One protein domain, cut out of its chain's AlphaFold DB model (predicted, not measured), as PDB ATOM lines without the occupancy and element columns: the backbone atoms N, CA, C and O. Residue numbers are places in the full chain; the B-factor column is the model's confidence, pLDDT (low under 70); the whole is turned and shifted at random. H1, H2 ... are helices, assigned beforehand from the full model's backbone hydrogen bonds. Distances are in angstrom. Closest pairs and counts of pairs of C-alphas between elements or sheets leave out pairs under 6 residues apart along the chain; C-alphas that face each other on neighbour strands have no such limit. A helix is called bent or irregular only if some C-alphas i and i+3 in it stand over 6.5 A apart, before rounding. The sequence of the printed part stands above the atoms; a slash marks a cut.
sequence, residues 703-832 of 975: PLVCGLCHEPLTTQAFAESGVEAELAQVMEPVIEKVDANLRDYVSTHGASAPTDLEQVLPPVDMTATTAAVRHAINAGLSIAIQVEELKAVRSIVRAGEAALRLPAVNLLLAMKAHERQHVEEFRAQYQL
ATOM      1  N   PRO A 703     -20.161 -28.114 -22.118       46.00
ATOM      2  CA  PRO A 703     -19.030 -27.638 -21.323       46.00
ATOM      3  C   PRO A 703     -19.006 -28.340 -19.963       46.00
ATOM      4  O   PRO A 703     -20.053 -28.751 -19.463       46.00
ATOM      5  N   LEU A 704     -17.814 -28.488 -19.375       53.94
ATOM      6  CA  LEU A 704     -17.594 -29.226 -18.125       53.94
ATOM      7  C   LEU A 704     -18.341 -28.557 -16.960       53.94
ATOM      8  O   LEU A 704     -17.789 -27.738 -16.232       53.94
ATOM      9  N   VAL A 705     -19.622 -28.879 -16.830       53.56
ATOM     10  CA  VAL A 705     -20.578 -28.227 -15.941       53.56
ATOM     11  C   VAL A 705     -20.736 -29.053 -14.677       53.56
ATOM     12  O   VAL A 705     -20.964 -30.262 -14.725       53.56
ATOM     13  N   CYS A 706     -20.637 -28.378 -13.538       55.94
ATOM     14  CA  CYS A 706     -20.880 -28.964 -12.232       55.94
ATOM     15  C   CYS A 706     -22.317 -29.486 -12.127       55.94
ATOM     16  O   CYS A 706     -23.279 -28.742 -12.350       55.94
ATOM     17  N   GLY A 707     -22.487 -30.747 -11.712       50.03
ATOM     18  CA  GLY A 707     -23.809 -31.354 -11.545       50.03
ATOM     19  C   GLY A 707     -24.677 -30.735 -10.436       50.03
ATOM     20  O   GLY A 707     -25.828 -31.144 -10.282       50.03
ATOM     21  N   LEU A 708     -24.139 -29.785  -9.657       53.34
ATOM     22  CA  LEU A 708     -24.764 -29.220  -8.456       53.34
ATOM     23  C   LEU A 708     -25.125 -27.731  -8.587       53.34
ATOM     24  O   LEU A 708     -26.252 -27.367  -8.255       53.34
ATOM     25  N   CYS A 709     -24.221 -26.881  -9.085       57.72
ATOM     26  CA  CYS A 709     -24.492 -25.452  -9.313       57.72
ATOM     27  C   CYS A 709     -24.861 -25.111 -10.769       57.72
ATOM     28  O   CYS A 709     -25.343 -24.013 -11.025       57.72
ATOM     29  N   HIS A 710     -24.672 -26.045 -11.710       52.62
ATOM     30  CA  HIS A 710     -24.780 -25.832 -13.160       52.62
ATOM     31  C   HIS A 710     -23.789 -24.809 -13.762       52.62
ATOM     32  O   HIS A 710     -23.873 -24.516 -14.954       52.62
ATOM     33  N   GLU A 711     -22.802 -24.329 -13.001       53.28
ATOM     34  CA  GLU A 711     -21.722 -23.496 -13.538       53.28
ATOM     35  C   GLU A 711     -20.709 -24.331 -14.343       53.28
ATOM     36  O   GLU A 711     -20.419 -25.483 -13.987       53.28
ATOM     37  N   PRO A 712     -20.121 -23.766 -15.413       56.94
ATOM     38  CA  PRO A 712     -18.996 -24.369 -16.108       56.94
ATOM     39  C   PRO A 712     -17.711 -24.172 -15.300       56.94
ATOM     40  O   PRO A 712     -17.302 -23.047 -14.994       56.94
ATOM     41  N   LEU A 713     -17.034 -25.285 -15.016       54.81
ATOM     42  CA  LEU A 713     -15.815 -25.380 -14.204       54.81
ATOM     43  C   LEU A 713     -14.687 -24.444 -14.667       54.81
ATOM     44  O   LEU A 713     -13.832 -24.008 -13.897       54.81
ATOM     45  N   THR A 714     -14.696 -24.138 -15.957       54.62
ATOM     46  CA  THR A 714     -13.717 -23.307 -16.653       54.62
ATOM     47  C   THR A 714     -13.752 -21.841 -16.217       54.62
ATOM     48  O   THR A 714     -12.810 -21.104 -16.484       54.62
ATOM     49  N   THR A 715     -14.787 -21.440 -15.471       52.38
ATOM     50  CA  THR A 715     -14.876 -20.154 -14.761       52.38
ATOM     51  C   THR A 715     -13.937 -20.077 -13.553       52.38
ATOM     52  O   THR A 715     -13.464 -18.995 -13.232       52.38
ATOM     53  N   GLN A 716     -13.656 -21.204 -12.888       51.31
ATOM     54  CA  GLN A 716     -12.845 -21.245 -11.660       51.31
ATOM     55  C   GLN A 716     -11.427 -21.786 -11.898       51.31
ATOM     56  O   GLN A 716     -10.487 -21.364 -11.234       51.31
ATOM     57  N   ALA A 717     -11.252 -22.699 -12.859       49.59
ATOM     58  CA  ALA A 717      -9.961 -23.342 -13.118       49.59
ATOM     59  C   ALA A 717      -8.949 -22.480 -13.910       49.59
ATOM     60  O   ALA A 717      -7.792 -22.876 -14.014       49.59
ATOM     61  N   PHE A 718      -9.367 -21.337 -14.473       53.66
ATOM     62  CA  PHE A 718      -8.558 -20.510 -15.386       53.66
ATOM     63  C   PHE A 718      -8.622 -19.012 -15.056       53.66
ATOM     64  O   PHE A 718      -8.815 -18.175 -15.934       53.66
ATOM     65  N   ALA A 719      -8.411 -18.662 -13.786       56.75
ATOM     66  CA  ALA A 719      -8.174 -17.280 -13.349       56.75
ATOM     67  C   ALA A 719      -6.748 -16.776 -13.701       56.75
ATOM     68  O   ALA A 719      -6.123 -16.044 -12.937       56.75
ATOM     69  N   GLU A 720      -6.206 -17.203 -14.848       63.56
ATOM     70  CA  GLU A 720      -4.917 -16.750 -15.374       63.56
ATOM     71  C   GLU A 720      -5.144 -15.576 -16.333       63.56
ATOM     72  O   GLU A 720      -5.820 -15.715 -17.354       63.56
ATOM     73  N   SER A 721      -4.535 -14.422 -16.050       63.56
ATOM     74  CA  SER A 721      -4.761 -13.175 -16.801       63.56
ATOM     75  C   SER A 721      -4.403 -13.249 -18.293       63.56
ATOM     76  O   SER A 721      -4.962 -12.503 -19.096       63.56
ATOM     77  N   GLY A 722      -3.519 -14.170 -18.695       67.50
ATOM     78  CA  GLY A 722      -3.245 -14.452 -20.110       67.50
ATOM     79  C   GLY A 722      -4.430 -15.102 -20.836       67.50
ATOM     80  O   GLY A 722      -4.722 -14.745 -21.975       67.50
ATOM     81  N   VAL A 723      -5.159 -15.999 -20.161       66.50
ATOM     82  CA  VAL A 723      -6.353 -16.659 -20.715       66.50
ATOM     83  C   VAL A 723      -7.506 -15.663 -20.841       66.50
ATOM     84  O   VAL A 723      -8.261 -15.724 -21.806       66.50
ATOM     85  N   GLU A 724      -7.624 -14.699 -19.921       68.62
ATOM     86  CA  GLU A 724      -8.629 -13.633 -20.033       68.62
ATOM     87  C   GLU A 724      -8.382 -12.691 -21.221       68.62
ATOM     88  O   GLU A 724      -9.341 -12.285 -21.877       68.62
ATOM     89  N   ALA A 725      -7.121 -12.382 -21.541       74.12
ATOM     90  CA  ALA A 725      -6.773 -11.543 -22.688       74.12
ATOM     91  C   ALA A 725      -7.092 -12.221 -24.036       74.12
ATOM     92  O   ALA A 725      -7.617 -11.581 -24.947       74.12
ATOM     93  N   GLU A 726      -6.824 -13.523 -24.157       73.56
ATOM     94  CA  GLU A 726      -7.185 -14.312 -25.343       73.56
ATOM     95  C   GLU A 726      -8.706 -14.530 -25.436       73.56
ATOM     96  O   GLU A 726      -9.295 -14.353 -26.504       73.56
ATOM     97  N   LEU A 727      -9.370 -14.814 -24.308       72.75
ATOM     98  CA  LEU A 727     -10.832 -14.887 -24.219       72.75
ATOM     99  C   LEU A 727     -11.485 -13.575 -24.672       72.75
ATOM    100  O   LEU A 727     -12.479 -13.623 -25.391       72.75
ATOM    101  N   ALA A 728     -10.935 -12.417 -24.296       77.94
ATOM    102  CA  ALA A 728     -11.444 -11.121 -24.739       77.94
ATOM    103  C   ALA A 728     -11.412 -10.989 -26.271       77.94
ATOM    104  O   ALA A 728     -12.452 -10.706 -26.860       77.94
ATOM    105  N   GLN A 729     -10.280 -11.300 -26.916       80.81
ATOM    106  CA  GLN A 729     -10.138 -11.254 -28.383       80.81
ATOM    107  C   GLN A 729     -11.095 -12.217 -29.110       80.81
ATOM    108  O   GLN A 729     -11.617 -11.894 -30.175       80.81
ATOM    109  N   VAL A 730     -11.361 -13.401 -28.544       79.50
ATOM    110  CA  VAL A 730     -12.312 -14.367 -29.129       79.50
ATOM    111  C   VAL A 730     -13.773 -13.944 -28.908       79.50
ATOM    112  O   VAL A 730     -14.626 -14.202 -29.759       79.50
ATOM    113  N   MET A 731     -14.075 -13.276 -27.791       81.94
ATOM    114  CA  MET A 731     -15.420 -12.788 -27.465       81.94
ATOM    115  C   MET A 731     -15.787 -11.475 -28.172       81.94
ATOM    116  O   MET A 731     -16.968 -11.240 -28.413       81.94
ATOM    117  N   GLU A 732     -14.818 -10.632 -28.528       83.81
ATOM    118  CA  GLU A 732     -15.010  -9.323 -29.172       83.81
ATOM    119  C   GLU A 732     -15.977  -9.354 -30.388       83.81
ATOM    120  O   GLU A 732     -17.021  -8.700 -30.318       83.81
ATOM    121  N   PRO A 733     -15.798 -10.208 -31.425       80.62
ATOM    122  CA  PRO A 733     -16.728 -10.308 -32.566       80.62
ATOM    123  C   PRO A 733     -18.082 -10.985 -32.254       80.62
ATOM    124  O   PRO A 733     -18.908 -11.176 -33.162       80.62
ATOM    125  N   VAL A 734     -18.309 -11.399 -31.002       79.56
ATOM    126  CA  VAL A 734     -19.610 -11.837 -30.460       79.56
ATOM    127  C   VAL A 734     -20.266 -10.683 -29.696       79.56
ATOM    128  O   VAL A 734     -21.454 -10.427 -29.877       79.56
ATOM    129  N   ILE A 735     -19.485  -9.933 -28.913       84.12
ATOM    130  CA  ILE A 735     -19.909  -8.724 -28.190       84.12
ATOM    131  C   ILE A 735     -20.350  -7.621 -29.176       84.12
ATOM    132  O   ILE A 735     -21.332  -6.926 -28.930       84.12
ATOM    133  N   GLU A 736     -19.735  -7.534 -30.358       82.75
ATOM    134  CA  GLU A 736     -20.199  -6.665 -31.452       82.75
ATOM    135  C   GLU A 736     -21.613  -6.984 -31.983       82.75
ATOM    136  O   GLU A 736     -22.184  -6.176 -32.726       82.75
ATOM    137  N   LYS A 737     -22.193  -8.142 -31.638       82.38
ATOM    138  CA  LYS A 737     -23.469  -8.641 -32.187       82.38
ATOM    139  C   LYS A 737     -24.613  -8.718 -31.176       82.38
ATOM    140  O   LYS A 737     -25.742  -8.946 -31.599       82.38
ATOM    141  N   VAL A 738     -24.345  -8.509 -29.887       84.62
ATOM    142  CA  VAL A 738     -25.397  -8.386 -28.864       84.62
ATOM    143  C   VAL A 738     -25.951  -6.960 -28.790       84.62
ATOM    144  O   VAL A 738     -25.376  -6.017 -29.345       84.62
ATOM    145  N   ASP A 739     -27.080  -6.814 -28.099       88.94
ATOM    146  CA  ASP A 739     -27.741  -5.552 -27.775       88.94
ATOM    147  C   ASP A 739     -26.772  -4.500 -27.207       88.94
ATOM    148  O   ASP A 739     -25.795  -4.833 -26.532       88.94
ATOM    149  N   ALA A 740     -27.047  -3.220 -27.472       85.44
ATOM    150  CA  ALA A 740     -26.198  -2.111 -27.042       85.44
ATOM    151  C   ALA A 740     -25.999  -2.077 -25.516       85.44
ATOM    152  O   ALA A 740     -24.871  -1.937 -25.058       85.44
ATOM    153  N   ASN A 741     -27.049  -2.314 -24.723       83.06
ATOM    154  CA  ASN A 741     -26.951  -2.274 -23.261       83.06
ATOM    155  C   ASN A 741     -26.058  -3.411 -22.732       83.06
ATOM    156  O   ASN A 741     -25.235  -3.205 -21.840       83.06
ATOM    157  N   LEU A 742     -26.168  -4.609 -23.320       83.38
ATOM    158  CA  LEU A 742     -25.320  -5.752 -22.967       83.38
ATOM    159  C   LEU A 742     -23.869  -5.550 -23.430       83.38
ATOM    160  O   LEU A 742     -22.938  -5.893 -22.704       83.38
ATOM    161  N   ARG A 743     -23.666  -4.963 -24.611       88.25
ATOM    162  CA  ARG A 743     -22.348  -4.603 -25.152       88.25
ATOM    163  C   ARG A 743     -21.633  -3.586 -24.268       88.25
ATOM    164  O   ARG A 743     -20.476  -3.811 -23.914       88.25
ATOM    165  N   ASP A 744     -22.316  -2.518 -23.875       87.12
ATOM    166  CA  ASP A 744     -21.751  -1.448 -23.051       87.12
ATOM    167  C   ASP A 744     -21.474  -1.948 -21.626       87.12
ATOM    168  O   ASP A 744     -20.396  -1.699 -21.079       87.12
ATOM    169  N   TYR A 745     -22.373  -2.764 -21.059       86.12
ATOM    170  CA  TYR A 745     -22.135  -3.454 -19.789       86.12
ATOM    171  C   TYR A 745     -20.878  -4.334 -19.840       86.12
ATOM    172  O   TYR A 745     -20.028  -4.249 -18.953       86.12
ATOM    173  N   VAL A 746     -20.738  -5.172 -20.873       85.31
ATOM    174  CA  VAL A 746     -19.599  -6.097 -21.023       85.31
ATOM    175  C   VAL A 746     -18.301  -5.353 -21.346       85.31
ATOM    176  O   VAL A 746     -17.238  -5.773 -20.897       85.31
ATOM    177  N   SER A 747     -18.373  -4.226 -22.051       85.94
ATOM    178  CA  SER A 747     -17.219  -3.351 -22.299       85.94
ATOM    179  C   SER A 747     -16.757  -2.642 -21.021       85.94
ATOM    180  O   SER A 747     -15.559  -2.470 -20.813       85.94
ATOM    181  N   THR A 748     -17.693  -2.280 -20.137       87.06
ATOM    182  CA  THR A 748     -17.415  -1.600 -18.859       87.06
ATOM    183  C   THR A 748     -16.871  -2.555 -17.792       87.06
ATOM    184  O   THR A 748     -15.940  -2.206 -17.069       87.06
ATOM    185  N   HIS A 749     -17.427  -3.767 -17.694       82.88
ATOM    186  CA  HIS A 749     -17.062  -4.751 -16.664       82.88
ATOM    187  C   HIS A 749     -16.015  -5.777 -17.129       82.88
ATOM    188  O   HIS A 749     -15.426  -6.468 -16.301       82.88
ATOM    189  N   GLY A 750     -15.768  -5.878 -18.437       82.94
ATOM    190  CA  GLY A 750     -14.814  -6.803 -19.047       82.94
ATOM    191  C   GLY A 750     -15.466  -8.033 -19.688       82.94
ATOM    192  O   GLY A 750     -16.456  -8.596 -19.208       82.94
ATOM    193  N   ALA A 751     -14.851  -8.513 -20.776       77.75
ATOM    194  CA  ALA A 751     -15.329  -9.654 -21.561       77.75
ATOM    195  C   ALA A 751     -15.503 -10.950 -20.740       77.75
ATOM    196  O   ALA A 751     -16.321 -11.797 -21.103       77.75
ATOM    197  N   SER A 752     -14.800 -11.084 -19.613       70.25
ATOM    198  CA  SER A 752     -14.799 -12.244 -18.719       70.25
ATOM    199  C   SER A 752     -15.752 -12.150 -17.511       70.25
ATOM    200  O   SER A 752     -16.019 -13.183 -16.882       70.25
ATOM    201  N   ALA A 753     -16.272 -10.959 -17.193       77.06
ATOM    202  CA  ALA A 753     -17.029 -10.693 -15.969       77.06
ATOM    203  C   ALA A 753     -18.445 -11.310 -15.971       77.06
ATOM    204  O   ALA A 753     -19.083 -11.388 -17.030       77.06
ATOM    205  N   PRO A 754     -18.971 -11.734 -14.802       77.62
ATOM    206  CA  PRO A 754     -20.342 -12.224 -14.688       77.62
ATOM    207  C   PRO A 754     -21.335 -11.110 -15.041       77.62
ATOM    208  O   PRO A 754     -21.207  -9.986 -14.568       77.62
ATOM    209  N   THR A 755     -22.331 -11.422 -15.868       81.12
ATOM    210  CA  THR A 755     -23.366 -10.449 -16.240       81.12
ATOM    211  C   THR A 755     -24.474 -10.428 -15.196       81.12
ATOM    212  O   THR A 755     -25.241 -11.392 -15.102       81.12
ATOM    213  N   ASP A 756     -24.572  -9.328 -14.450       83.62
ATOM    214  CA  ASP A 756     -25.734  -9.038 -13.615       83.62
ATOM    215  C   ASP A 756     -26.922  -8.637 -14.498       83.62
ATOM    216  O   ASP A 756     -26.893  -7.620 -15.190       83.62
ATOM    217  N   LEU A 757     -27.972  -9.456 -14.490       79.62
ATOM    218  CA  LEU A 757     -29.157  -9.229 -15.310       79.62
ATOM    219  C   LEU A 757     -29.966  -8.012 -14.823       79.62
ATOM    220  O   LEU A 757     -30.575  -7.336 -15.648       79.62
ATOM    221  N   GLU A 758     -29.936  -7.687 -13.524       81.69
ATOM    222  CA  GLU A 758     -30.673  -6.539 -12.972       81.69
ATOM    223  C   GLU A 758     -30.101  -5.193 -13.460       81.69
ATOM    224  O   GLU A 758     -30.822  -4.201 -13.498       81.69
ATOM    225  N   GLN A 759     -28.838  -5.169 -13.906       83.75
ATOM    226  CA  GLN A 759     -28.153  -3.974 -14.421       83.75
ATOM    227  C   GLN A 759     -28.225  -3.809 -15.950       83.75
ATOM    228  O   GLN A 759     -27.882  -2.744 -16.457       83.75
ATOM    229  N   VAL A 760     -28.638  -4.846 -16.693       84.56
ATOM    230  CA  VAL A 760     -28.725  -4.817 -18.171       84.56
ATOM    231  C   VAL A 760     -30.177  -4.765 -18.665       84.56
ATOM    232  O   VAL A 760     -30.435  -4.330 -19.787       84.56
ATOM    233  N   LEU A 761     -31.145  -5.189 -17.848       83.75
ATOM    234  CA  LEU A 761     -32.563  -5.073 -18.187       83.75
ATOM    235  C   LEU A 761     -33.009  -3.596 -18.264       83.75
ATOM    236  O   LEU A 761     -32.638  -2.797 -17.403       83.75
ATOM    237  N   PRO A 762     -33.850  -3.223 -19.248       82.69
ATOM    238  CA  PRO A 762     -34.392  -1.874 -19.335       82.69
ATOM    239  C   PRO A 762     -35.351  -1.608 -18.159       82.69
ATOM    240  O   PRO A 762     -36.124  -2.499 -17.791       82.69
ATOM    241  N   PRO A 763     -35.358  -0.391 -17.581       82.38
ATOM    242  CA  PRO A 763     -36.237  -0.063 -16.464       82.38
ATOM    243  C   PRO A 763     -37.711  -0.146 -16.883       82.38
ATOM    244  O   PRO A 763     -38.137   0.486 -17.852       82.38
ATOM    245  N   VAL A 764     -38.503  -0.917 -16.135       83.25
ATOM    246  CA  VAL A 764     -39.948  -1.053 -16.365       83.25
ATOM    247  C   VAL A 764     -40.691  -0.030 -15.510       83.25
ATOM    248  O   VAL A 764     -40.947  -0.255 -14.328       83.25
ATOM    249  N   ASP A 765     -41.050   1.098 -16.119       85.06
ATOM    250  CA  ASP A 765     -41.962   2.063 -15.507       85.06
ATOM    251  C   ASP A 765     -43.381   1.474 -15.440       85.06
ATOM    252  O   ASP A 765     -44.064   1.317 -16.453       85.06
ATOM    253  N   MET A 766     -43.827   1.153 -14.224       77.94
ATOM    254  CA  MET A 766     -45.157   0.599 -13.947       77.94
ATOM    255  C   MET A 766     -46.293   1.630 -14.061       77.94
ATOM    256  O   MET A 766     -47.459   1.241 -14.010       77.94
ATOM    257  N   THR A 767     -45.979   2.920 -14.217       82.38
ATOM    258  CA  THR A 767     -46.958   3.987 -14.494       82.38
ATOM    259  C   THR A 767     -47.184   4.215 -15.991       82.38
ATOM    260  O   THR A 767     -48.173   4.839 -16.386       82.38
ATOM    261  N   ALA A 768     -46.313   3.665 -16.844       84.62
ATOM    262  CA  ALA A 768     -46.421   3.779 -18.289       84.62
ATOM    263  C   ALA A 768     -47.614   2.986 -18.861       84.62
ATOM    264  O   ALA A 768     -48.140   2.048 -18.260       84.62
ATOM    265  N   THR A 769     -48.035   3.335 -20.081       86.19
ATOM    266  CA  THR A 769     -49.156   2.649 -20.750       86.19
ATOM    267  C   THR A 769     -48.901   1.147 -20.920       86.19
ATOM    268  O   THR A 769     -47.771   0.710 -21.140       86.19
ATOM    269  N   THR A 770     -49.964   0.336 -20.943       80.25
ATOM    270  CA  THR A 770     -49.876  -1.129 -21.110       80.25
ATOM    271  C   THR A 770     -49.123  -1.563 -22.377       80.25
ATOM    272  O   THR A 770     -48.572  -2.664 -22.428       80.25
ATOM    273  N   ALA A 771     -49.076  -0.708 -23.405       79.25
ATOM    274  CA  ALA A 771     -48.271  -0.922 -24.606       79.25
ATOM    275  C   ALA A 771     -46.770  -0.694 -24.350       79.25
ATOM    276  O   ALA A 771     -45.958  -1.526 -24.753       79.25
ATOM    277  N   ALA A 772     -46.407   0.379 -23.639       75.19
ATOM    278  CA  ALA A 772     -45.029   0.673 -23.247       75.19
ATOM    279  C   ALA A 772     -44.476  -0.377 -22.268       75.19
ATOM    280  O   ALA A 772     -43.392  -0.905 -22.500       75.19
ATOM    281  N   VAL A 773     -45.254  -0.775 -21.252       75.75
ATOM    282  CA  VAL A 773     -44.885  -1.857 -20.317       75.75
ATOM    283  C   VAL A 773     -44.638  -3.171 -21.068       75.75
ATOM    284  O   VAL A 773     -43.622  -3.828 -20.853       75.75
ATOM    285  N   ARG A 774     -45.511  -3.536 -22.021       74.94
ATOM    286  CA  ARG A 774     -45.311  -4.727 -22.869       74.94
ATOM    287  C   ARG A 774     -44.066  -4.613 -23.755       74.94
ATOM    288  O   ARG A 774     -43.381  -5.611 -23.954       74.94
ATOM    289  N   HIS A 775     -43.753  -3.424 -24.272       78.44
ATOM    290  CA  HIS A 775     -42.534  -3.197 -25.050       78.44
ATOM    291  C   HIS A 775     -41.271  -3.341 -24.185       78.44
ATOM    292  O   HIS A 775     -40.326  -4.005 -24.604       78.44
ATOM    293  N   ALA A 776     -41.266  -2.780 -22.972       76.94
ATOM    294  CA  ALA A 776     -40.161  -2.912 -22.022       76.94
ATOM    295  C   ALA A 776     -39.935  -4.377 -21.607       76.94
ATOM    296  O   ALA A 776     -38.800  -4.849 -21.630       76.94
ATOM    297  N   ILE A 777     -41.012  -5.127 -21.336       77.12
ATOM    298  CA  ILE A 777     -40.947  -6.573 -21.067       77.12
ATOM    299  C   ILE A 777     -40.355  -7.324 -22.267       77.12
ATOM    300  O   ILE A 777     -39.407  -8.082 -22.093       77.12
ATOM    301  N   ASN A 778     -40.843  -7.092 -23.490       79.25
ATOM    302  CA  ASN A 778     -40.330  -7.776 -24.684       79.25
ATOM    303  C   ASN A 778     -38.848  -7.455 -24.965       79.25
ATOM    304  O   ASN A 778     -38.092  -8.345 -25.355       79.25
ATOM    305  N   ALA A 779     -38.418  -6.209 -24.742       79.88
ATOM    306  CA  ALA A 779     -37.015  -5.816 -24.850       79.88
ATOM    307  C   ALA A 779     -36.154  -6.503 -23.775       79.88
ATOM    308  O   ALA A 779     -35.122  -7.091 -24.097       79.88
ATOM    309  N   GLY A 780     -36.619  -6.517 -22.521       80.81
ATOM    310  CA  GLY A 780     -35.960  -7.219 -21.420       80.81
ATOM    311  C   GLY A 780     -35.853  -8.730 -21.638       80.81
ATOM    312  O   GLY A 780     -34.814  -9.314 -21.348       80.81
ATOM    313  N   LEU A 781     -36.874  -9.364 -22.225       77.12
ATOM    314  CA  LEU A 781     -36.840 -10.778 -22.616       77.12
ATOM    315  C   LEU A 781     -35.772 -11.052 -23.687       77.12
ATOM    316  O   LEU A 781     -34.995 -11.992 -23.542       77.12
ATOM    317  N   SER A 782     -35.689 -10.212 -24.725       79.19
ATOM    318  CA  SER A 782     -34.646 -10.312 -25.761       79.19
ATOM    319  C   SER A 782     -33.238 -10.171 -25.169       79.19
ATOM    320  O   SER A 782     -32.351 -10.973 -25.462       79.19
ATOM    321  N   ILE A 783     -33.050  -9.200 -24.270       79.69
ATOM    322  CA  ILE A 783     -31.792  -8.983 -23.546       79.69
ATOM    323  C   ILE A 783     -31.457 -10.184 -22.650       79.69
ATOM    324  O   ILE A 783     -30.331 -10.669 -22.691       79.69
ATOM    325  N   ALA A 784     -32.416 -10.723 -21.892       74.00
ATOM    326  CA  ALA A 784     -32.199 -11.885 -21.029       74.00
ATOM    327  C   ALA A 784     -31.785 -13.141 -21.819       74.00
ATOM    328  O   ALA A 784     -30.875 -13.853 -21.397       74.00
ATOM    329  N   ILE A 785     -32.391 -13.377 -22.990       74.62
ATOM    330  CA  ILE A 785     -31.987 -14.458 -23.903       74.62
ATOM    331  C   ILE A 785     -30.534 -14.251 -24.352       74.62
ATOM    332  O   ILE A 785     -29.718 -15.159 -24.201       74.62
ATOM    333  N   GLN A 786     -30.173 -13.047 -24.805       78.75
ATOM    334  CA  GLN A 786     -28.800 -12.735 -25.222       78.75
ATOM    335  C   GLN A 786     -27.783 -12.812 -24.070       78.75
ATOM    336  O   GLN A 786     -26.627 -13.166 -24.298       78.75
ATOM    337  N   VAL A 787     -28.188 -12.535 -22.826       80.31
ATOM    338  CA  VAL A 787     -27.349 -12.735 -21.631       80.31
ATOM    339  C   VAL A 787     -27.045 -14.220 -21.413       80.31
ATOM    340  O   VAL A 787     -25.891 -14.563 -21.149       80.31
ATOM    341  N   GLU A 788     -28.031 -15.110 -21.548       75.25
ATOM    342  CA  GLU A 788     -27.807 -16.558 -21.431       75.25
ATOM    343  C   GLU A 788     -27.040 -17.134 -22.634       75.25
ATOM    344  O   GLU A 788     -26.138 -17.953 -22.441       75.25
ATOM    345  N   GLU A 789     -27.283 -16.648 -23.856       74.81
ATOM    346  CA  GLU A 789     -26.455 -16.978 -25.026       74.81
ATOM    347  C   GLU A 789     -24.998 -16.533 -24.829       74.81
ATOM    348  O   GLU A 789     -24.075 -17.311 -25.074       74.81
ATOM    349  N   LEU A 790     -24.755 -15.321 -24.318       78.12
ATOM    350  CA  LEU A 790     -23.405 -14.822 -24.046       78.12
ATOM    351  C   LEU A 790     -22.714 -15.628 -22.933       78.12
ATOM    352  O   LEU A 790     -21.526 -15.939 -23.053       78.12
ATOM    353  N   LYS A 791     -23.437 -16.009 -21.869       76.81
ATOM    354  CA  LYS A 791     -22.939 -16.933 -20.831       76.81
ATOM    355  C   LYS A 791     -22.575 -18.292 -21.431       76.81
ATOM    356  O   LYS A 791     -21.507 -18.819 -21.117       76.81
ATOM    357  N   ALA A 792     -23.407 -18.831 -22.323       66.75
ATOM    358  CA  ALA A 792     -23.123 -20.071 -23.033       66.75
ATOM    359  C   ALA A 792     -21.876 -19.937 -23.923       66.75
ATOM    360  O   ALA A 792     -20.963 -20.745 -23.793       66.75
ATOM    361  N   VAL A 793     -21.749 -18.897 -24.750       70.31
ATOM    362  CA  VAL A 793     -20.556 -18.712 -25.600       70.31
ATOM    363  C   VAL A 793     -19.286 -18.532 -24.757       70.31
ATOM    364  O   VAL A 793     -18.300 -19.223 -25.007       70.31
ATOM    365  N   ARG A 794     -19.310 -17.710 -23.698       74.31
ATOM    366  CA  ARG A 794     -18.188 -17.573 -22.742       74.31
ATOM    367  C   ARG A 794     -17.787 -18.913 -22.121       74.31
ATOM    368  O   ARG A 794     -16.600 -19.217 -22.022       74.31
ATOM    369  N   SER A 795     -18.773 -19.716 -21.719       66.94
ATOM    370  CA  SER A 795     -18.590 -21.068 -21.178       66.94
ATOM    371  C   SER A 795     -17.899 -21.999 -22.181       66.94
ATOM    372  O   SER A 795     -16.917 -22.658 -21.839       66.94
ATOM    373  N   ILE A 796     -18.363 -21.990 -23.435       62.00
ATOM    374  CA  ILE A 796     -17.836 -22.791 -24.549       62.00
ATOM    375  C   ILE A 796     -16.394 -22.390 -24.885       62.00
ATOM    376  O   ILE A 796     -15.536 -23.264 -24.986       62.00
ATOM    377  N   VAL A 797     -16.094 -21.091 -25.003       68.31
ATOM    378  CA  VAL A 797     -14.735 -20.609 -25.315       68.31
ATOM    379  C   VAL A 797     -13.769 -20.928 -24.171       68.31
ATOM    380  O   VAL A 797     -12.715 -21.516 -24.414       68.31
ATOM    381  N   ARG A 798     -14.153 -20.665 -22.911       70.19
ATOM    382  CA  ARG A 798     -13.364 -21.085 -21.738       70.19
ATOM    383  C   ARG A 798     -13.178 -22.609 -21.674       70.19
ATOM    384  O   ARG A 798     -12.135 -23.066 -21.224       70.19
ATOM    385  N   ALA A 799     -14.154 -23.407 -22.120       64.56
ATOM    386  CA  ALA A 799     -14.036 -24.867 -22.221       64.56
ATOM    387  C   ALA A 799     -13.084 -25.324 -23.337       64.56
ATOM    388  O   ALA A 799     -12.328 -26.272 -23.126       64.56
ATOM    389  N   GLY A 800     -13.072 -24.632 -24.479       65.00
ATOM    390  CA  GLY A 800     -12.096 -24.843 -25.547       65.00
ATOM    391  C   GLY A 800     -10.669 -24.566 -25.076       65.00
ATOM    392  O   GLY A 800      -9.814 -25.444 -25.169       65.00
ATOM    393  N   GLU A 801     -10.426 -23.401 -24.476       67.38
ATOM    394  CA  GLU A 801      -9.101 -23.047 -23.951       67.38
ATOM    395  C   GLU A 801      -8.638 -23.976 -22.826       67.38
ATOM    396  O   GLU A 801      -7.498 -24.448 -22.824       67.38
ATOM    397  N   ALA A 802      -9.544 -24.343 -21.920       63.31
ATOM    398  CA  ALA A 802      -9.261 -25.325 -20.883       63.31
ATOM    399  C   ALA A 802      -8.820 -26.685 -21.447       63.31
ATOM    400  O   ALA A 802      -7.907 -27.315 -20.912       63.31
ATOM    401  N   ALA A 803      -9.458 -27.124 -22.535       60.09
ATOM    402  CA  ALA A 803      -9.163 -28.371 -23.231       60.09
ATOM    403  C   ALA A 803      -7.856 -28.343 -24.036       60.09
ATOM    404  O   ALA A 803      -7.264 -29.398 -24.263       60.09
ATOM    405  N   LEU A 804      -7.423 -27.164 -24.488       65.19
ATOM    406  CA  LEU A 804      -6.150 -26.966 -25.183       65.19
ATOM    407  C   LEU A 804      -4.973 -26.886 -24.199       65.19
ATOM    408  O   LEU A 804      -3.877 -27.343 -24.520       65.19
ATOM    409  N   ARG A 805      -5.199 -26.337 -22.996       65.88
ATOM    410  CA  ARG A 805      -4.151 -26.083 -21.992       65.88
ATOM    411  C   ARG A 805      -3.957 -27.198 -20.959       65.88
ATOM    412  O   ARG A 805      -2.829 -27.396 -20.513       65.88
ATOM    413  N   LEU A 806      -5.002 -27.939 -20.567       58.09
ATOM    414  CA  LEU A 806      -4.894 -28.997 -19.548       58.09
ATOM    415  C   LEU A 806      -5.099 -30.418 -20.101       58.09
ATOM    416  O   LEU A 806      -6.061 -30.673 -20.827       58.09
ATOM    417  N   PRO A 807      -4.290 -31.405 -19.655       64.00
ATOM    418  CA  PRO A 807      -4.591 -32.817 -19.860       64.00
ATOM    419  C   PRO A 807      -5.984 -33.174 -19.322       64.00
ATOM    420  O   PRO A 807      -6.339 -32.793 -18.204       64.00
ATOM    421  N   ALA A 808      -6.747 -33.984 -20.063       56.12
ATOM    422  CA  ALA A 808      -8.126 -34.348 -19.708       56.12
ATOM    423  C   ALA A 808      -8.275 -34.962 -18.297       56.12
ATOM    424  O   ALA A 808      -9.307 -34.797 -17.647       56.12
ATOM    425  N   VAL A 809      -7.229 -35.622 -17.785       57.12
ATOM    426  CA  VAL A 809      -7.174 -36.137 -16.404       57.12
ATOM    427  C   VAL A 809      -7.261 -35.003 -15.373       57.12
ATOM    428  O   VAL A 809      -7.993 -35.134 -14.395       57.12
ATOM    429  N   ASN A 810      -6.580 -33.878 -15.604       59.09
ATOM    430  CA  ASN A 810      -6.568 -32.734 -14.690       59.09
ATOM    431  C   ASN A 810      -7.925 -32.022 -14.684       59.09
ATOM    432  O   ASN A 810      -8.425 -31.680 -13.617       59.09
ATOM    433  N   LEU A 811      -8.570 -31.897 -15.849       58.12
ATOM    434  CA  LEU A 811      -9.936 -31.373 -15.963       58.12
ATOM    435  C   LEU A 811     -10.943 -32.239 -15.181       58.12
ATOM    436  O   LEU A 811     -11.747 -31.717 -14.410       58.12
ATOM    437  N   LEU A 812     -10.852 -33.570 -15.293       59.62
ATOM    438  CA  LEU A 812     -11.693 -34.506 -14.532       59.62
ATOM    439  C   LEU A 812     -11.392 -34.520 -13.022       59.62
ATOM    440  O   LEU A 812     -12.280 -34.837 -12.227       59.62
ATOM    441  N   LEU A 813     -10.160 -34.209 -12.610       62.62
ATOM    442  CA  LEU A 813      -9.801 -34.035 -11.199       62.62
ATOM    443  C   LEU A 813     -10.344 -32.715 -10.645       62.62
ATOM    444  O   LEU A 813     -10.927 -32.720  -9.563       62.62
ATOM    445  N   ALA A 814     -10.238 -31.624 -11.405       60.69
ATOM    446  CA  ALA A 814     -10.800 -30.327 -11.046       60.69
ATOM    447  C   ALA A 814     -12.339 -30.384 -10.936       60.69
ATOM    448  O   ALA A 814     -12.882 -29.896  -9.948       60.69
ATOM    449  N   MET A 815     -13.036 -31.081 -11.853       62.59
ATOM    450  CA  MET A 815     -14.482 -31.345 -11.721       62.59
ATOM    451  C   MET A 815     -14.810 -32.005 -10.380       62.59
ATOM    452  O   MET A 815     -15.650 -31.519  -9.629       62.59
ATOM    453  N   LYS A 816     -14.098 -33.087 -10.042       62.75
ATOM    454  CA  LYS A 816     -14.313 -33.828  -8.793       62.75
ATOM    455  C   LYS A 816     -13.939 -33.027  -7.546       62.75
ATOM    456  O   LYS A 816     -14.485 -33.315  -6.487       62.75
ATOM    457  N   ALA A 817     -13.020 -32.066  -7.638       67.50
ATOM    458  CA  ALA A 817     -12.678 -31.171  -6.535       67.50
ATOM    459  C   ALA A 817     -13.796 -30.148  -6.282       67.50
ATOM    460  O   ALA A 817     -14.285 -30.047  -5.162       67.50
ATOM    461  N   HIS A 818     -14.271 -29.473  -7.326       67.56
ATOM    462  CA  HIS A 818     -15.361 -28.497  -7.245       67.56
ATOM    463  C   HIS A 818     -16.707 -29.145  -6.846       67.56
ATOM    464  O   HIS A 818     -17.416 -28.635  -5.981       67.56
ATOM    465  N   GLU A 819     -17.042 -30.329  -7.377       61.22
ATOM    466  CA  GLU A 819     -18.232 -31.074  -6.931       61.22
ATOM    467  C   GLU A 819     -18.129 -31.526  -5.463       61.22
ATOM    468  O   GLU A 819     -19.137 -31.543  -4.755       61.22
ATOM    469  N   ARG A 820     -16.922 -31.851  -4.969       67.94
ATOM    470  CA  ARG A 820     -16.694 -32.107  -3.536       67.94
ATOM    471  C   ARG A 820     -16.862 -30.847  -2.705       67.94
ATOM    472  O   ARG A 820     -17.554 -30.930  -1.700       67.94
ATOM    473  N   GLN A 821     -16.314 -29.711  -3.139       68.25
ATOM    474  CA  GLN A 821     -16.492 -28.429  -2.460       68.25
ATOM    475  C   GLN A 821     -17.981 -28.108  -2.294       68.25
ATOM    476  O   GLN A 821     -18.418 -27.869  -1.176       68.25
ATOM    477  N   HIS A 822     -18.797 -28.233  -3.346       63.50
ATOM    478  CA  HIS A 822     -20.247 -28.072  -3.207       63.50
ATOM    479  C   HIS A 822     -20.868 -29.073  -2.226       63.50
ATOM    480  O   HIS A 822     -21.688 -28.681  -1.401       63.50
ATOM    481  N   VAL A 823     -20.492 -30.357  -2.262       57.78
ATOM    482  CA  VAL A 823     -20.976 -31.351  -1.281       57.78
ATOM    483  C   VAL A 823     -20.524 -31.023   0.150       57.78
ATOM    484  O   VAL A 823     -21.244 -31.337   1.097       57.78
ATOM    485  N   GLU A 824     -19.370 -30.390   0.331       65.25
ATOM    486  CA  GLU A 824     -18.814 -29.984   1.624       65.25
ATOM    487  C   GLU A 824     -19.448 -28.682   2.138       65.25
ATOM    488  O   GLU A 824     -19.807 -28.624   3.309       65.25
ATOM    489  N   GLU A 825     -19.742 -27.713   1.271       67.19
ATOM    490  CA  GLU A 825     -20.550 -26.523   1.572       67.19
ATOM    491  C   GLU A 825     -22.006 -26.893   1.897       67.19
ATOM    492  O   GLU A 825     -22.547 -26.445   2.907       67.19
ATOM    493  N   PHE A 826     -22.627 -27.789   1.117       57.91
ATOM    494  CA  PHE A 826     -23.932 -28.366   1.459       57.91
ATOM    495  C   PHE A 826     -23.869 -29.127   2.789       57.91
ATOM    496  O   PHE A 826     -24.797 -29.036   3.589       57.91
ATOM    497  N   ARG A 827     -22.783 -29.846   3.092       57.50
ATOM    498  CA  ARG A 827     -22.615 -30.464   4.417       57.50
ATOM    499  C   ARG A 827     -22.434 -29.421   5.515       57.50
ATOM    500  O   ARG A 827     -23.023 -29.614   6.564       57.50
ATOM    501  N   ALA A 828     -21.722 -28.322   5.298       64.81
ATOM    502  CA  ALA A 828     -21.579 -27.258   6.290       64.81
ATOM    503  C   ALA A 828     -22.910 -26.526   6.560       64.81
ATOM    504  O   ALA A 828     -23.230 -26.242   7.710       64.81
ATOM    505  N   GLN A 829     -23.718 -26.279   5.522       57.59
ATOM    506  CA  GLN A 829     -25.033 -25.631   5.637       57.59
ATOM    507  C   GLN A 829     -26.125 -26.544   6.221       57.59
ATOM    508  O   GLN A 829     -27.036 -26.055   6.889       57.59
ATOM    509  N   TYR A 830     -26.065 -27.859   5.965       47.78
ATOM    510  CA  TYR A 830     -27.115 -28.816   6.350       47.78
ATOM    511  C   TYR A 830     -26.701 -29.815   7.445       47.78
ATOM    512  O   TYR A 830     -27.554 -30.550   7.952       47.78
ATOM    513  N   GLN A 831     -25.439 -29.826   7.892       44.78
ATOM    514  CA  GLN A 831     -25.095 -30.359   9.209       44.78
ATOM    515  C   GLN A 831     -25.689 -29.429  10.263       44.78
ATOM    516  O   GLN A 831     -25.115 -28.408  10.632       44.78
ATOM    517  N   LEU A 832     -26.839 -29.840  10.794       45.75
ATOM    518  CA  LEU A 832     -27.307 -29.393  12.098       45.75
ATOM    519  C   LEU A 832     -26.181 -29.634  13.112       45.75
ATOM    520  O   LEU A 832     -26.010 -30.764  13.574       45.75
TER     521      LEU A 832
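What this domain is: This is residues 703 to 832 of the 975 residues of the protein "C2H2-type domain-containing protein" of Sparganum proliferum (UniProt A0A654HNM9). One long helix, H3, makes the longest axis of the model, and H4 folds back from its last end, so that the two make an open V. H1 and H2, running opposite ways, sit slanted to H3 at steep tilts of 42 and 46 degrees, H1 packing on residues 794 to 801 of H3 and H2 close to H3 nearer its first end; the unnamed residues 703 to 714 loop within the V, and residues 750 to 769 run back from H2 to the first end of H3. The printed part has 130 residues with four named helices, in the order H1, H2, H3, H4, and no named strand; its class is all helix. It is loose, with a radius of gyration of the C-alphas of 18.1 A, and flat, spanning 56 by 46 by 20 A; residues 827 to 832 stick out at the end of H4.

How they stand to each other: H3, residues 770 to 805, touches H1, residues 721 to 735, with its residues 794 to 801 alone. The closest C-alphas of the two are those of Leu 727 and Val 797, 7.0 A apart, and the helices run opposite ways at a steep tilt of 42 degrees. H2, residues 740 to 749, is close to H3 but not clearly touching, with the C-alphas of Leu 742 and Ile 783 closest at 7.3 A; they run the same way at a steep tilt of 46 degrees. H1 and H2 are also close but not clearly touching: their closest C-alphas, those of Ile 735 and Arg 743, are 5.7 A apart, and they run opposite ways at a shallow tilt of 10 degrees. H4, residues 808 to 830, is close to H3 but not clearly touching, the closest C-alphas being those of Ala 802 and Leu 811 at 7.8 A. H3 and H4 run opposite ways at a steep tilt of 52 degrees. H4 is apart from H1 and from H2. In H2, H3 and H4 every O i to N i+4 pair is within hydrogen-bond range, and in H1 9 of 11 are.

Where its parts are: H3 is 52.1 A long, from C-alpha 770 at (-49.876, -1.129, -21.110) to C-alpha 805 at (-4.151, -26.083, -21.992). H4 is 32.7 A long and ends with C-alpha 830 at (-27.115, -28.816, 6.350). H1 is 19.5 A long and begins with C-alpha 721 at (-4.761, -13.175, -16.801); it is irregular, but only just, with C-alphas 730 and 733 6.9 A apart. H2 is 14.1 A long.

The domain as a whole: The two C-alphas farthest apart, those of Thr 769 and Val 809, are 57.3 A apart. The printed part has no cut. The link from H2 to H3 is long, with 20 residues; those from H1 to H2 and from H3 to H4 are tight. The mean pLDDT of the printed part is 70.7, and 60 residues are under 70: residues 703 to 724, residue 792, residues 795 to 797 and residues 799 to 832.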